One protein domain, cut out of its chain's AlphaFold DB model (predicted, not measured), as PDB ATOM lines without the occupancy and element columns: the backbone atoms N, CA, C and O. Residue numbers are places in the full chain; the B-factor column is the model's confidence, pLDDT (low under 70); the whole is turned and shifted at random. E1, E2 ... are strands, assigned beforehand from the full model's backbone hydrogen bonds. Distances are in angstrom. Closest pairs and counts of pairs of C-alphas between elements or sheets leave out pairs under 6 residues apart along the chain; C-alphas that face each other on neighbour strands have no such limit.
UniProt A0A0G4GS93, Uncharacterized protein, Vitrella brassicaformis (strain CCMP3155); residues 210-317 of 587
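This is residues 210 to 317 of the 587 residues of an uncharacterized protein of Vitrella brassicaformis (strain CCMP3155) (UniProt A0A0G4GS93). A long, curled sheet, E1 E7 E6 E3, and a smaller sheet, E2 E5 E4, are partly face to face, making a loosely formed, elongated sandwich. The hairpin of the two longest strands, E6 and E7, runs along the rod; its loop, with Asp 298, lies at one end, and the link from E5 to E6, with Asp 281, lies at the other. The printed part has 108 residues, with no named helix and seven named strands, E1 to E7 in chain order; the class is all strand. The larger sheet is mixed, the smaller all antiparallel. The whole is only just compact, close to loose, with a radius of gyration of the C-alphas of 15.3 A, and spans 50 by 24 by 21 A.

Begin with the larger sheet, strongly twisted and curled like part of a barrel, with strands in the order E1 E7 E6 E3. Look first at the hairpin of E6, residues 284 to 295, and E7, residues 301 to 316: they are antiparallel, and N 286 and O 311 are 2.8 A apart. On E6's other side find E3, residues 234 to 239, an antiparallel edge strand, with N 239 and O 289 at 2.8 A. E1, residues 210 to 214, is the other edge strand, parallel to E7, with N 211 and O 312 at 2.8 A. E7 bends by 68 degrees at residue 304. In the smaller sheet, E5, residues 266 to 272, is the inner strand. E4, residues 253 to 258, forms a hairpin with it, with N 255 and O 270 at 2.8 A; E2, residues 218 to 222, is its other antiparallel neighbour, with N 271 and O 219 at 2.8 A. Between the sheets, the closest C-alphas of E3 and E5 are those of Val 235 and Phe 266, 6.0 A apart. Those of E1 and E2 are Thr 213 and Phe 219, at 6.6 A. E4 and E6 are apart, as are E5 and E7.

Find C-alpha 210 at (120.178, 68.317, 394.829), where E1 begins its 13.7 A run. E6 runs 34.3 A from C-alpha 284 at (120.860, 58.966, 391.299). E7 runs 40.3 A to C-alpha 316 at (111.404, 64.581, 386.301). E5 covers 17.6 A, E4 15.8 A, E3 14.6 A and E2 13.7 A.

The two C-alphas farthest apart, Asp 281 and Asp 298, are 50.5 A apart. The printed part has no cut. The links E2 to E3, E3 to E4 and E5 to E6 are long. The mean pLDDT of the printed part is 77.1; look for values under 70 at residues 229 to 231, 242 to 251, 260 to 264 and 276 to 282.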
ATOM      1  N   SER A 210     121.240  68.978 395.593       83.38
ATOM      2  CA  SER A 210     120.178  68.317 394.829       83.38
ATOM      3  C   SER A 210     119.800  69.184 393.634       83.38
ATOM      4  O   SER A 210     119.507  70.372 393.790       83.38
ATOM      5  N   LEU A 211     119.832  68.596 392.444       84.38
ATOM      6  CA  LEU A 211     119.521  69.242 391.179       84.38
ATOM      7  C   LEU A 211     118.339  68.522 390.549       84.38
ATOM      8  O   LEU A 211     118.394  67.319 390.314       84.38
ATOM      9  N   SER A 212     117.279  69.269 390.256       80.56
ATOM     10  CA  SER A 212     116.135  68.738 389.526       80.56
ATOM     11  C   SER A 212     115.977  69.473 388.207       80.56
ATOM     12  O   SER A 212     115.993  70.704 388.163       80.56
ATOM     13  N   THR A 213     115.835  68.713 387.126       81.88
ATOM     14  CA  THR A 213     115.531  69.246 385.798       81.88
ATOM     15  C   THR A 213     114.479  68.374 385.124       81.88
ATOM     16  O   THR A 213     114.268  67.216 385.487       81.88
ATOM     17  N   ARG A 214     113.774  68.951 384.154       80.06
ATOM     18  CA  ARG A 214     112.812  68.215 383.331       80.06
ATOM     19  C   ARG A 214     113.541  67.580 382.156       80.06
ATOM     20  O   ARG A 214     114.537  68.116 381.676       80.06
ATOM     21  N   GLN A 215     113.016  66.463 381.680       77.75
ATOM     22  CA  GLN A 215     113.503  65.810 380.471       77.75
ATOM     23  C   GLN A 215     113.574  66.789 379.282       77.75
ATOM     24  O   GLN A 215     112.635  67.562 379.066       77.75
ATOM     25  N   GLY A 216     114.704  66.795 378.568       75.06
ATOM     26  CA  GLY A 216     114.966  67.702 377.444       75.06
ATOM     27  C   GLY A 216     115.384  69.132 377.831       75.06
ATOM     28  O   GLY A 216     115.653  69.946 376.947       75.06
ATOM     29  N   ASN A 217     115.467  69.466 379.128       79.00
ATOM     30  CA  ASN A 217     115.950  70.772 379.585       79.00
ATOM     31  C   ASN A 217     117.421  70.725 380.010       79.00
ATOM     32  O   ASN A 217     117.859  69.825 380.732       79.00
ATOM     33  N   LYS A 218     118.151  71.780 379.638       83.50
ATOM     34  CA  LYS A 218     119.509  72.054 380.113       83.50
ATOM     35  C   LYS A 218     119.462  72.854 381.405       83.50
ATOM     36  O   LYS A 218     118.726  73.836 381.507       83.50
ATOM     37  N   PHE A 219     120.261  72.446 382.377       83.00
ATOM     38  CA  PHE A 219     120.421  73.139 383.646       83.00
ATOM     39  C   PHE A 219     121.895  73.477 383.854       83.00
ATOM     40  O   PHE A 219     122.740  72.595 383.764       83.00
ATOM     41  N   SER A 220     122.213  74.736 384.151       82.38
ATOM     42  CA  SER A 220     123.581  75.182 384.432       82.38
ATOM     43  C   SER A 220     123.633  75.858 385.795       82.38
ATOM     44  O   SER A 220     122.763  76.669 386.124       82.38
ATOM     45  N   ARG A 221     124.641  75.515 386.600       82.19
ATOM     46  CA  ARG A 221     124.884  76.143 387.903       82.19
ATOM     47  C   ARG A 221     126.371  76.423 388.091       82.19
ATOM     48  O   ARG A 221     127.221  75.630 387.685       82.19
ATOM     49  N   ASP A 222     126.655  77.556 388.724       77.62
ATOM     50  CA  ASP A 222     128.008  78.009 389.049       77.62
ATOM     51  C   ASP A 222     128.695  77.049 390.037       77.62
ATOM     52  O   ASP A 222     128.094  76.643 391.038       77.62
ATOM     53  N   ILE A 223     129.959  76.698 389.769       77.69
ATOM     54  CA  ILE A 223     130.766  75.799 390.611       77.69
ATOM     55  C   ILE A 223     130.945  76.359 392.031       77.69
ATOM     56  O   ILE A 223     130.975  75.587 392.993       77.69
ATOM     57  N   ALA A 224     130.969  77.686 392.191       73.25
ATOM     58  CA  ALA A 224     131.061  78.342 393.495       73.25
ATOM     59  C   ALA A 224     129.883  78.009 394.430       73.25
ATOM     60  O   ALA A 224     129.989  78.175 395.643       73.25
ATOM     61  N   GLN A 225     128.757  77.521 393.893       72.75
ATOM     62  CA  GLN A 225     127.620  77.073 394.701       72.75
ATOM     63  C   GLN A 225     127.753  75.627 395.197       72.75
ATOM     64  O   GLN A 225     127.064  75.254 396.147       72.75
ATOM     65  N   PHE A 226     128.596  74.809 394.560       70.31
ATOM     66  CA  PHE A 226     128.831  73.417 394.960       70.31
ATOM     67  C   PHE A 226     129.885  73.325 396.057       70.31
ATOM     68  O   PHE A 226     129.746  72.560 397.009       70.31
ATOM     69  N   VAL A 227     130.932  74.138 395.940       73.31
ATOM     70  CA  VAL A 227     132.057  74.121 396.867       73.31
ATOM     71  C   VAL A 227     132.122  75.476 397.538       73.31
ATOM     72  O   VAL A 227     132.235  76.484 396.847       73.31
ATOM     73  N   GLY A 228     132.011  75.499 398.872       71.38
ATOM     74  CA  GLY A 228     132.073  76.740 399.645       71.38
ATOM     75  C   GLY A 228     133.293  77.546 399.207       71.38
ATOM     76  O   GLY A 228     134.425  77.077 399.337       71.38
ATOM     77  N   SER A 229     133.057  78.701 398.587       56.03
ATOM     78  CA  SER A 229     134.100  79.433 397.885       56.03
ATOM     79  C   SER A 229     135.154  79.929 398.875       56.03
ATOM     80  O   SER A 229     134.888  80.745 399.752       56.03
ATOM     81  N   THR A 230     136.390  79.454 398.728       64.81
ATOM     82  CA  THR A 230     137.549  80.179 399.252       64.81
ATOM     83  C   THR A 230     138.057  81.075 398.121       64.81
ATOM     84  O   THR A 230     138.455  80.519 397.091       64.81
ATOM     85  N   PRO A 231     138.063  82.413 398.262       69.56
ATOM     86  CA  PRO A 231     138.366  83.349 397.169       69.56
ATOM     87  C   PRO A 231     139.756  83.159 396.529       69.56
ATOM     88  O   PRO A 231     139.984  83.595 395.403       69.56
ATOM     89  N   ASP A 232     140.663  82.441 397.197       78.25
ATOM     90  CA  ASP A 232     142.053  82.254 396.765       78.25
ATOM     91  C   ASP A 232     142.308  80.972 395.952       78.25
ATOM     92  O   ASP A 232     143.460  80.658 395.634       78.25
ATOM     93  N   ARG A 233     141.275  80.174 395.653       79.69
ATOM     94  CA  ARG A 233     141.424  78.887 394.954       79.69
ATOM     95  C   ARG A 233     140.598  78.850 393.679       79.69
ATOM     96  O   ARG A 233     139.439  79.243 393.671       79.69
ATOM     97  N   VAL A 234     141.196  78.329 392.611       83.25
ATOM     98  CA  VAL A 234     140.513  78.110 391.331       83.25
ATOM     99  C   VAL A 234     140.364  76.621 391.063       83.25
ATOM    100  O   VAL A 234     141.255  75.834 391.387       83.25
ATOM    101  N   VAL A 235     139.233  76.239 390.471       85.50
ATOM    102  CA  VAL A 235     138.985  74.870 390.007       85.50
ATOM    103  C   VAL A 235     139.852  74.636 388.777       85.50
ATOM    104  O   VAL A 235     139.673  75.298 387.754       85.50
ATOM    105  N   THR A 236     140.806  73.716 388.878       85.69
ATOM    106  CA  THR A 236     141.734  73.382 387.788       85.69
ATOM    107  C   THR A 236     141.332  72.120 387.044       85.69
ATOM    108  O   THR A 236     141.735  71.940 385.894       85.69
ATOM    109  N   ARG A 237     140.541  71.250 387.680       86.06
ATOM    110  CA  ARG A 237     140.062  70.000 387.093       86.06
ATOM    111  C   ARG A 237     138.730  69.595 387.710       86.06
ATOM    112  O   ARG A 237     138.520  69.768 388.908       86.06
ATOM    113  N   VAL A 238     137.856  69.043 386.880       88.12
ATOM    114  CA  VAL A 238     136.613  68.392 387.297       88.12
ATOM    115  C   VAL A 238     136.689  66.965 386.771       88.12
ATOM    116  O   VAL A 238     136.729  66.775 385.560       88.12
ATOM    117  N   ASP A 239     136.772  65.986 387.667       87.19
ATOM    118  CA  ASP A 239     136.733  64.568 387.321       87.19
ATOM    119  C   ASP A 239     135.307  64.054 387.534       87.19
ATOM    120  O   ASP A 239     134.801  63.976 388.662       87.19
ATOM    121  N   ILE A 240     134.655  63.712 386.423       86.19
ATOM    122  CA  ILE A 240     133.331  63.100 386.402       86.19
ATOM    123  C   ILE A 240     133.550  61.592 386.226       86.19
ATOM    124  O   ILE A 240     134.340  61.181 385.378       86.19
ATOM    125  N   PRO A 241     132.900  60.717 387.017       80.19
ATOM    126  CA  PRO A 241     133.066  59.280 386.853       80.19
ATOM    127  C   PRO A 241     132.788  58.861 385.405       80.19
ATOM    128  O   PRO A 241     131.738  59.198 384.864       80.19
ATOM    129  N   ALA A 242     133.688  58.074 384.803       68.06
ATOM    130  CA  ALA A 242     133.638  57.682 383.385       68.06
ATOM    131  C   ALA A 242     132.300  57.059 382.945       68.06
ATOM    132  O   ALA A 242     131.956  57.093 381.766       68.06
ATOM    133  N   LYS A 243     131.508  56.541 383.897       69.50
ATOM    134  CA  LYS A 243     130.137  56.087 383.644       69.50
ATOM    135  C   LYS A 243     129.168  57.205 383.192       69.50
ATOM    136  O   LYS A 243     128.041  56.897 382.848       69.50
ATOM    137  N   PHE A 244     129.595  58.470 383.177       63.16
ATOM    138  CA  PHE A 244     128.794  59.627 382.758       63.16
ATOM    139  C   PHE A 244     129.471  60.502 381.686       63.16
ATOM    140  O   PHE A 244     128.858  61.450 381.205       63.16
ATOM    141  N   GLU A 245     130.716  60.206 381.291       54.19
ATOM    142  CA  GLU A 245     131.456  61.013 380.300       54.19
ATOM    143  C   GLU A 245     131.190  60.583 378.845       54.19
ATOM    144  O   GLU A 245     131.413  61.365 377.919       54.19
ATOM    145  N   SER A 246     130.672  59.370 378.610       44.44
ATOM    146  CA  SER A 246     130.299  58.920 377.262       44.44
ATOM    147  C   SER A 246     129.274  57.780 377.264       44.44
ATOM    148  O   SER A 246     129.646  56.609 377.348       44.44
ATOM    149  N   PHE A 247     127.994  58.101 377.076       47.97
ATOM    150  CA  PHE A 247     126.982  57.139 376.634       47.97
ATOM    151  C   PHE A 247     126.172  57.721 375.470       47.97
ATOM    152  O   PHE A 247     125.957  58.929 375.380       47.97
ATOM    153  N   GLY A 248     125.816  56.861 374.509       41.91
ATOM    154  CA  GLY A 248     125.060  57.245 373.317       41.91
ATOM    155  C   GLY A 248     123.628  57.641 373.668       41.91
ATOM    156  O   GLY A 248     123.031  56.949 374.476       41.91
ATOM    157  N   SER A 249     123.153  58.747 373.075       50.16
ATOM    158  CA  SER A 249     121.818  59.406 373.052       50.16
ATOM    159  C   SER A 249     120.803  59.276 374.208       50.16
ATOM    160  O   SER A 249     119.778  59.945 374.140       50.16
ATOM    161  N   ASN A 250     121.047  58.503 375.267       53.78
ATOM    162  CA  ASN A 250     119.984  57.970 376.122       53.78
ATOM    163  C   ASN A 250     120.138  58.312 377.620       53.78
ATOM    164  O   ASN A 250     119.218  58.021 378.375       53.78
ATOM    165  N   ASP A 251     121.234  58.956 378.049       68.94
ATOM    166  CA  ASP A 251     121.553  59.182 379.474       68.94
ATOM    167  C   ASP A 251     121.941  60.639 379.810       68.94
ATOM    168  O   ASP A 251     122.199  61.461 378.928       68.94
ATOM    169  N   ILE A 252     121.962  60.954 381.116       73.31
ATOM    170  CA  ILE A 252     122.341  62.256 381.693       73.31
ATOM    171  C   ILE A 252     123.733  62.669 381.200       73.31
ATOM    172  O   ILE A 252     124.720  61.974 381.439       73.31
ATOM    173  N   LYS A 253     123.830  63.844 380.579       81.31
ATOM    174  CA  LYS A 253     125.092  64.433 380.130       81.31
ATOM    175  C   LYS A 253     125.537  65.528 381.089       81.31
ATOM    176  O   LYS A 253     124.799  66.481 381.330       81.31
ATOM    177  N   ILE A 254     126.766  65.413 381.585       79.88
ATOM    178  CA  ILE A 254     127.409  66.407 382.449       79.88
ATOM    179  C   ILE A 254     128.541  67.070 381.667       79.88
ATOM    180  O   ILE A 254     129.439  66.392 381.177       79.88
ATOM    181  N   THR A 255     128.506  68.393 381.529       81.94
ATOM    182  CA  THR A 255     129.533  69.170 380.824       81.94
ATOM    183  C   THR A 255     130.096  70.236 381.754       81.94
ATOM    184  O   THR A 255     129.369  71.109 382.218       81.94
ATOM    185  N   ALA A 256     131.400  70.195 382.024       79.44
ATOM    186  CA  ALA A 256     132.075  71.296 382.702       79.44
ATOM    187  C   ALA A 256     132.315  72.434 381.696       79.44
ATOM    188  O   ALA A 256     132.958  72.235 380.664       79.44
ATOM    189  N   LEU A 257     131.793  73.624 381.985       80.81
ATOM    190  CA  LEU A 257     131.964  74.802 381.145       80.81
ATOM    191  C   LEU A 257     133.265  75.514 381.527       80.81
ATOM    192  O   LEU A 257     133.454  75.940 382.669       80.81
ATOM    193  N   GLN A 258     134.171  75.617 380.554       79.56
ATOM    194  CA  GLN A 258     135.432  76.339 380.673       79.56
ATOM    195  C   GLN A 258     135.270  77.750 380.105       79.56
ATOM    196  O   GLN A 258     134.767  77.925 378.998       79.56
ATOM    197  N   GLU A 259     135.719  78.756 380.848       70.75
ATOM    198  CA  GLU A 259     135.769  80.127 380.356       70.75
ATOM    199  C   GLU A 259     136.979  80.303 379.420       70.75
ATOM    200  O   GLU A 259     138.081  79.839 379.734       70.75
ATOM    201  N   ASP A 260     136.791  81.003 378.293       46.38
ATOM    202  CA  ASP A 260     137.793  81.291 377.242       46.38
ATOM    203  C   ASP A 260     138.894  82.287 377.700       46.38
ATOM    204  O   ASP A 260     139.340  83.180 376.978       46.38
ATOM    205  N   SER A 261     139.358  82.145 378.940       57.16
ATOM    206  CA  SER A 261     140.441  82.916 379.539       57.16
ATOM    207  C   SER A 261     141.754  82.121 379.495       57.16
ATOM    208  O   SER A 261     141.746  80.902 379.699       57.16
ATOM    209  N   PRO A 262     142.927  82.773 379.329       57.16
ATOM    210  CA  PRO A 262     144.237  82.108 379.377       57.16
ATOM    211  C   PRO A 262     144.507  81.341 380.687       57.16
ATOM    212  O   PRO A 262     145.456  80.565 380.758       57.16
ATOM    213  N   SER A 263     143.672  81.540 381.709       57.62
ATOM    214  CA  SER A 263     143.758  80.886 383.015       57.62
ATOM    215  C   SER A 263     143.023  79.538 383.126       57.62
ATOM    216  O   SER A 263     143.148  78.903 384.168       57.62
ATOM    217  N   ARG A 264     142.322  79.060 382.077       62.66
ATOM    218  CA  ARG A 264     141.621  77.752 382.053       62.66
ATOM    219  C   ARG A 264     140.709  77.519 383.272       62.66
ATOM    220  O   ARG A 264     140.755  76.457 383.885       62.66
ATOM    221  N   ARG A 265     139.884  78.503 383.624       74.31
ATOM    222  CA  ARG A 265     138.960  78.403 384.763       74.31
ATOM    223  C   ARG A 265     137.665  77.707 384.350       74.31
ATOM    224  O   ARG A 265     137.103  78.031 383.307       74.31
ATOM    225  N   PHE A 266     137.198  76.771 385.171       78.25
ATOM    226  CA  PHE A 266     135.841  76.234 385.069       78.25
ATOM    227  C   PHE A 266     134.904  77.106 385.900       78.25
ATOM    228  O   PHE A 266     135.216  77.404 387.053       78.25
ATOM    229  N   THR A 267     133.783  77.525 385.320       79.00
ATOM    230  CA  THR A 267     132.838  78.449 385.973       79.00
ATOM    231  C   THR A 267     131.496  77.798 386.273       79.00
ATOM    232  O   THR A 267     130.843  78.164 387.242       79.00
ATOM    233  N   ALA A 268     131.090  76.791 385.500       83.19
ATOM    234  CA  ALA A 268     129.805  76.136 385.687       83.19
ATOM    235  C   ALA A 268     129.851  74.652 385.315       83.19
ATOM    236  O   ALA A 268     130.699  74.209 384.538       83.19
ATOM    237  N   VAL A 269     128.906  73.891 385.863       82.12
ATOM    238  CA  VAL A 269     128.583  72.530 385.421       82.12
ATOM    239  C   VAL A 269     127.198  72.571 384.782       82.12
ATOM    240  O   VAL A 269     126.235  73.027 385.402       82.12
ATOM    241  N   GLU A 270     127.112  72.113 383.538       86.19
ATOM    242  CA  GLU A 270     125.873  71.973 382.781       86.19
ATOM    243  C   GLU A 270     125.416  70.510 382.782       86.19
ATOM    244  O   GLU A 270     126.212  69.596 382.566       86.19
ATOM    245  N   LEU A 271     124.128  70.299 383.033       84.00
ATOM    246  CA  LEU A 271     123.461  69.005 383.076       84.00
ATOM    247  C   LEU A 271     122.331  68.970 382.050       84.00
ATOM    248  O   LEU A 271     121.519  69.894 381.979       84.00
ATOM    249  N   GLU A 272     122.244  67.882 381.297       85.25
ATOM    250  CA  GLU A 272     121.210  67.652 380.289       85.25
ATOM    251  C   GLU A 272     120.637  66.236 380.468       85.25
ATOM    252  O   GLU A 272     121.376  65.257 380.384       85.25
ATOM    253  N   CYS A 273     119.333  66.118 380.752       84.88
ATOM    254  CA  CYS A 273     118.637  64.822 380.791       84.88
ATOM    255  C   CYS A 273     118.118  64.494 379.379       84.88
ATOM    256  O   CYS A 273     117.310  65.257 378.844       84.88
ATOM    257  N   GLY A 274     118.558  63.376 378.793       81.75
ATOM    258  CA  GLY A 274     118.157  62.949 377.446       81.75
ATOM    259  C   GLY A 274     116.661  62.623 377.304       81.75
ATOM    260  O   GLY A 274     116.005  62.210 378.262       81.75
ATOM    261  N   ASP A 275     116.127  62.786 376.092       76.56
ATOM    262  CA  ASP A 275     114.696  62.611 375.771       76.56
ATOM    263  C   ASP A 275     114.188  61.167 375.915       76.56
ATOM    264  O   ASP A 275     112.999  60.960 376.143       76.56
ATOM    265  N   ASP A 276     115.090  60.184 375.856       66.25
ATOM    266  CA  ASP A 276     114.792  58.758 376.041       66.25
ATOM    267  C   ASP A 276     115.252  58.222 377.404       66.25
ATOM    268  O   ASP A 276     115.224  57.009 377.635       66.25
ATOM    269  N   ALA A 277     115.666  59.106 378.326       61.44
ATOM    270  CA  ALA A 277     115.920  58.717 379.705       61.44
ATOM    271  C   ALA A 277     114.622  58.117 380.260       61.44
ATOM    272  O   ALA A 277     113.662  58.831 380.563       61.44
ATOM    273  N   SER A 278     114.569  56.783 380.334       59.50
ATOM    274  CA  SER A 278     113.480  56.085 381.014       59.50
ATOM    275  C   SER A 278     113.350  56.732 382.387       59.50
ATOM    276  O   SER A 278     114.404  56.973 382.984       59.50
ATOM    277  N   PRO A 279     112.133  57.069 382.865       57.84
ATOM    278  CA  PRO A 279     111.956  57.713 384.158       57.84
ATOM    279  C   PRO A 279     112.809  56.957 385.161       57.84
ATOM    280  O   PRO A 279     112.563  55.780 385.441       57.84
ATOM    281  N   LEU A 280     113.895  57.599 385.597       56.38
ATOM    282  CA  LEU A 280     114.757  57.036 386.608       56.38
ATOM    283  C   LEU A 280     113.867  57.004 387.838       56.38
ATOM    284  O   LEU A 280     113.671  58.012 388.507       56.38
ATOM    285  N   ASP A 281     113.311  55.831 388.126       53.12
ATOM    286  CA  ASP A 281     112.453  55.570 389.285       53.12
ATOM    287  C   ASP A 281     113.204  55.818 390.613       53.12
ATOM    288  O   ASP A 281     112.685  55.615 391.712       53.12
ATOM    289  N   ARG A 282     114.482  56.209 390.524       56.62
ATOM    290  CA  ARG A 282     115.389  56.502 391.617       56.62
ATOM    291  C   ARG A 282     116.260  57.689 391.235       56.62
ATOM    292  O   ARG A 282     117.021  57.628 390.278       56.62
ATOM    293  N   SER A 283     116.186  58.724 392.057       75.75
ATOM    294  CA  SER A 283     117.206  59.761 392.164       75.75
ATOM    295  C   SER A 283     118.604  59.130 392.209       75.75
ATOM    296  O   SER A 283     118.887  58.356 393.133       75.75
ATOM    297  N   GLU A 284     119.475  59.437 391.253       85.25
ATOM    298  CA  GLU A 284     120.860  58.966 391.299       85.25
ATOM    299  C   GLU A 284     121.746  59.998 391.996       85.25
ATOM    300  O   GLU A 284     121.593  61.205 391.814       85.25
ATOM    301  N   THR A 285     122.666  59.520 392.832       87.19
ATOM    302  CA  THR A 285     123.706  60.353 393.448       87.19
ATOM    303  C   THR A 285     125.024  60.099 392.730       87.19
ATOM    304  O   THR A 285     125.450  58.951 392.581       87.19
ATOM    305  N   ILE A 286     125.653  61.171 392.258       90.25
ATOM    306  CA  ILE A 286     126.901  61.152 391.504       90.25
ATOM    307  C   ILE A 286     127.970  61.860 392.326       90.25
ATOM    308  O   ILE A 286     127.824  63.035 392.648       90.25
ATOM    309  N   ALA A 287     129.061  61.155 392.611       90.62
ATOM    310  CA  ALA A 287     130.242  61.745 393.221       90.62
ATOM    311  C   ALA A 287     131.058  62.489 392.149       90.62
ATOM    312  O   ALA A 287     131.641  61.856 391.268       90.62
ATOM    313  N   ILE A 288     131.096  63.819 392.210       90.50
ATOM    314  CA  ILE A 288     131.911  64.671 391.331       90.50
ATOM    315  C   ILE A 288     133.134  65.132 392.117       90.50
ATOM    316  O   ILE A 288     132.991  65.671 393.213       90.50
ATOM    317  N   THR A 289     134.337  64.928 391.577       90.19
ATOM    318  CA  THR A 289     135.573  65.371 392.239       90.19
ATOM    319  C   THR A 289     136.101  66.637 391.581       90.19
ATOM    320  O   THR A 289     136.331  66.677 390.376       90.19
ATOM    321  N   PHE A 290     136.311  67.675 392.381       89.81
ATOM    322  CA  PHE A 290     136.869  68.954 391.960       89.81
ATOM    323  C   PHE A 290     138.293  69.077 392.500       89.81
ATOM    324  O   PHE A 290     138.496  68.964 393.707       89.81
ATOM    325  N   GLU A 291     139.277  69.325 391.636       90.12
ATOM    326  CA  GLU A 291     140.625  69.704 392.064       90.12
ATOM    327  C   GLU A 291     140.752  71.227 392.070       90.12
ATOM    328  O   GLU A 291     140.508  71.902 391.063       90.12
ATOM    329  N   PHE A 292     141.166  71.761 393.214       88.19
ATOM    330  CA  PHE A 292     141.422  73.174 393.436       88.19
ATOM    331  C   PHE A 292     142.912  73.413 393.544       88.19
ATOM    332  O   PHE A 292     143.583  72.713 394.299       88.19
ATOM    333  N   ALA A 293     143.417  74.460 392.903       87.44
ATOM    334  CA  ALA A 293     144.788  74.896 393.117       87.44
ATOM    335  C   ALA A 293     144.868  76.399 393.385       87.44
ATOM    336  O   ALA A 293     144.026  77.185 392.933       87.44
ATOM    337  N   ARG A 294     145.897  76.807 394.136       88.44
ATOM    338  CA  ARG A 294     146.215  78.225 394.328       88.44
ATOM    339  C   ARG A 294     147.126  78.689 393.193       88.44
ATOM    340  O   ARG A 294     148.164  78.056 392.982       88.44
ATOM    341  N   PRO A 295     146.779  79.765 392.468       81.94
ATOM    342  CA  PRO A 295     147.681  80.332 391.479       81.94
ATOM    343  C   PRO A 295     148.905  80.922 392.186       81.94
ATOM    344  O   PRO A 295     148.776  81.681 393.147       81.94
ATOM    345  N   THR A 296     150.101  80.591 391.713       84.62
ATOM    346  CA  THR A 296     151.333  81.252 392.143       84.62
ATOM    347  C   THR A 296     151.607  82.469 391.262       84.62
ATOM    348  O   THR A 296     151.233  82.518 390.090       84.62
ATOM    349  N   GLY A 297     152.262  83.491 391.822       81.69
ATOM    350  CA  GLY A 297     152.541  84.752 391.119       81.69
ATOM    351  C   GLY A 297     153.434  84.624 389.871       81.69
ATOM    352  O   GLY A 297     153.573  85.586 389.122       81.69
ATOM    353  N   ASP A 298     154.026  83.454 389.631       82.44
ATOM    354  CA  ASP A 298     154.819  83.093 388.450       82.44
ATOM    355  C   ASP A 298     154.018  82.322 387.376       82.44
ATOM    356  O   ASP A 298     154.585  81.917 386.362       82.44
ATOM    357  N   GLY A 299     152.703  82.152 387.561       77.81
ATOM    358  CA  GLY A 299     151.823  81.443 386.624       77.81
ATOM    359  C   GLY A 299     151.777  79.923 386.816       77.81
ATOM    360  O   GLY A 299     151.226  79.226 385.963       77.81
ATOM    361  N   GLY A 300     152.350  79.409 387.907       82.62
ATOM    362  CA  GLY A 300     152.186  78.027 388.354       82.62
ATOM    363  C   GLY A 300     150.944  77.817 389.230       82.62
ATOM    364  O   GLY A 300     150.184  78.741 389.526       82.62
ATOM    365  N   TYR A 301     150.748  76.570 389.654       85.50
ATOM    366  CA  TYR A 301     149.718  76.160 390.603       85.50
ATOM    367  C   TYR A 301     150.382  75.311 391.689       85.50
ATOM    368  O   TYR A 301     151.122  74.383 391.360       85.50
ATOM    369  N   VAL A 302     150.146  75.626 392.963       84.88
ATOM    370  CA  VAL A 302     150.677  74.849 394.097       84.88
ATOM    371  C   VAL A 302     149.556  74.187 394.883       84.88
ATOM    372  O   VAL A 302     148.463  74.746 395.011       84.88
ATOM    373  N   ASP A 303     149.872  72.993 395.389       85.25
ATOM    374  CA  ASP A 303     149.071  72.170 396.296       85.25
ATOM    375  C   ASP A 303     147.636  71.916 395.806       85.25
ATOM    376  O   ASP A 303     146.690  72.512 396.335       85.25
ATOM    377  N   PRO A 304     147.447  71.033 394.799       86.19
ATOM    378  CA  PRO A 304     146.111  70.630 394.400       86.19
ATOM    379  C   PRO A 304     145.421  69.949 395.584       86.19
ATOM    380  O   PRO A 304     145.919  68.969 396.138       86.19
ATOM    381  N   VAL A 305     144.269  70.476 395.976       90.06
ATOM    382  CA  VAL A 305     143.389  69.848 396.960       90.06
ATOM    383  C   VAL A 305     142.145  69.393 396.228       90.06
ATOM    384  O   VAL A 305     141.501  70.199 395.559       90.06
ATOM    385  N   SER A 306     141.806  68.114 396.346       91.69
ATOM    386  CA  SER A 306     140.563  67.580 395.806       91.69
ATOM    387  C   SER A 306     139.441  67.664 396.841       91.69
ATOM    388  O   SER A 306     139.655  67.439 398.031       91.69
ATOM    389  N   ALA A 307     138.236  67.992 396.383       90.00
ATOM    390  CA  ALA A 307     137.005  67.815 397.142       90.00
ATOM    391  C   ALA A 307     136.034  66.985 396.303       90.00
ATOM    392  O   ALA A 307     135.804  67.295 395.133       90.00
ATOM    393  N   THR A 308     135.475  65.931 396.891       91.62
ATOM    394  CA  THR A 308     134.440  65.112 396.255       91.62
ATOM    395  C   THR A 308     133.079  65.518 396.803       91.62
ATOM    396  O   THR A 308     132.910  65.671 398.010       91.62
ATOM    397  N   CYS A 309     132.132  65.724 395.897       91.06
ATOM    398  CA  CYS A 309     130.790  66.206 396.167       91.06
ATOM    399  C   CYS A 309     129.771  65.176 395.712       91.06
ATOM    400  O   CYS A 309     129.808  64.769 394.550       91.06
ATOM    401  N   ASP A 310     128.832  64.824 396.580       90.00
ATOM    402  CA  ASP A 310     127.691  64.004 396.198       90.00
ATOM    403  C   ASP A 310     126.590  64.909 395.624       90.00
ATOM    404  O   ASP A 310     125.997  65.747 396.308       90.00
ATOM    405  N   VAL A 311     126.338  64.769 394.321       90.12
ATOM    406  CA  VAL A 311     125.310  65.516 393.590       90.12
ATOM    407  C   VAL A 311     124.147  64.588 393.292       90.12
ATOM    408  O   VAL A 311     124.294  63.609 392.559       90.12
ATOM    409  N   ARG A 312     122.977  64.892 393.851       90.06
ATOM    410  CA  ARG A 312     121.745  64.140 393.592       90.06
ATOM    411  C   ARG A 312     121.032  64.739 392.385       90.06
ATOM    412  O   ARG A 312     120.746  65.935 392.396       90.06
ATOM    413  N   ILE A 313     120.758  63.932 391.363       88.75
ATOM    414  CA  ILE A 313     120.082  64.370 390.137       88.75
ATOM    415  C   ILE A 313     118.701  63.722 390.051       88.75
ATOM    416  O   ILE A 313     118.576  62.496 390.031       88.75
ATOM    417  N   ASP A 314     117.675  64.566 389.965       86.94
ATOM    418  CA  ASP A 314     116.275  64.186 389.796       86.94
ATOM    419  C   ASP A 314     115.778  64.645 388.412       86.94
ATOM    420  O   ASP A 314     115.365  65.798 388.238       86.94
ATOM    421  N   CYS A 315     115.819  63.753 387.412       85.12
ATOM    422  CA  CYS A 315     115.200  63.995 386.102       85.12
ATOM    423  C   CYS A 315     113.691  63.710 386.205       85.12
ATOM    424  O   CYS A 315     113.272  62.554 386.228       85.12
ATOM    425  N   MET A 316     112.860  64.751 386.272       81.75
ATOM    426  CA  MET A 316     111.404  64.581 386.301       81.75
ATOM    427  C   MET A 316     110.890  64.225 384.899       81.75
ATOM    428  O   MET A 316     111.146  64.965 383.939       81.75
ATOM    429  N   SER A 317     110.150  63.117 384.783       79.38
ATOM    430  CA  SER A 317     109.440  62.757 383.553       79.38
ATOM    431  C   SER A 317     108.409  63.825 383.203       79.38
ATOM    432  O   SER A 317     107.807  64.437 384.086       79.38
TER     433      SER A 317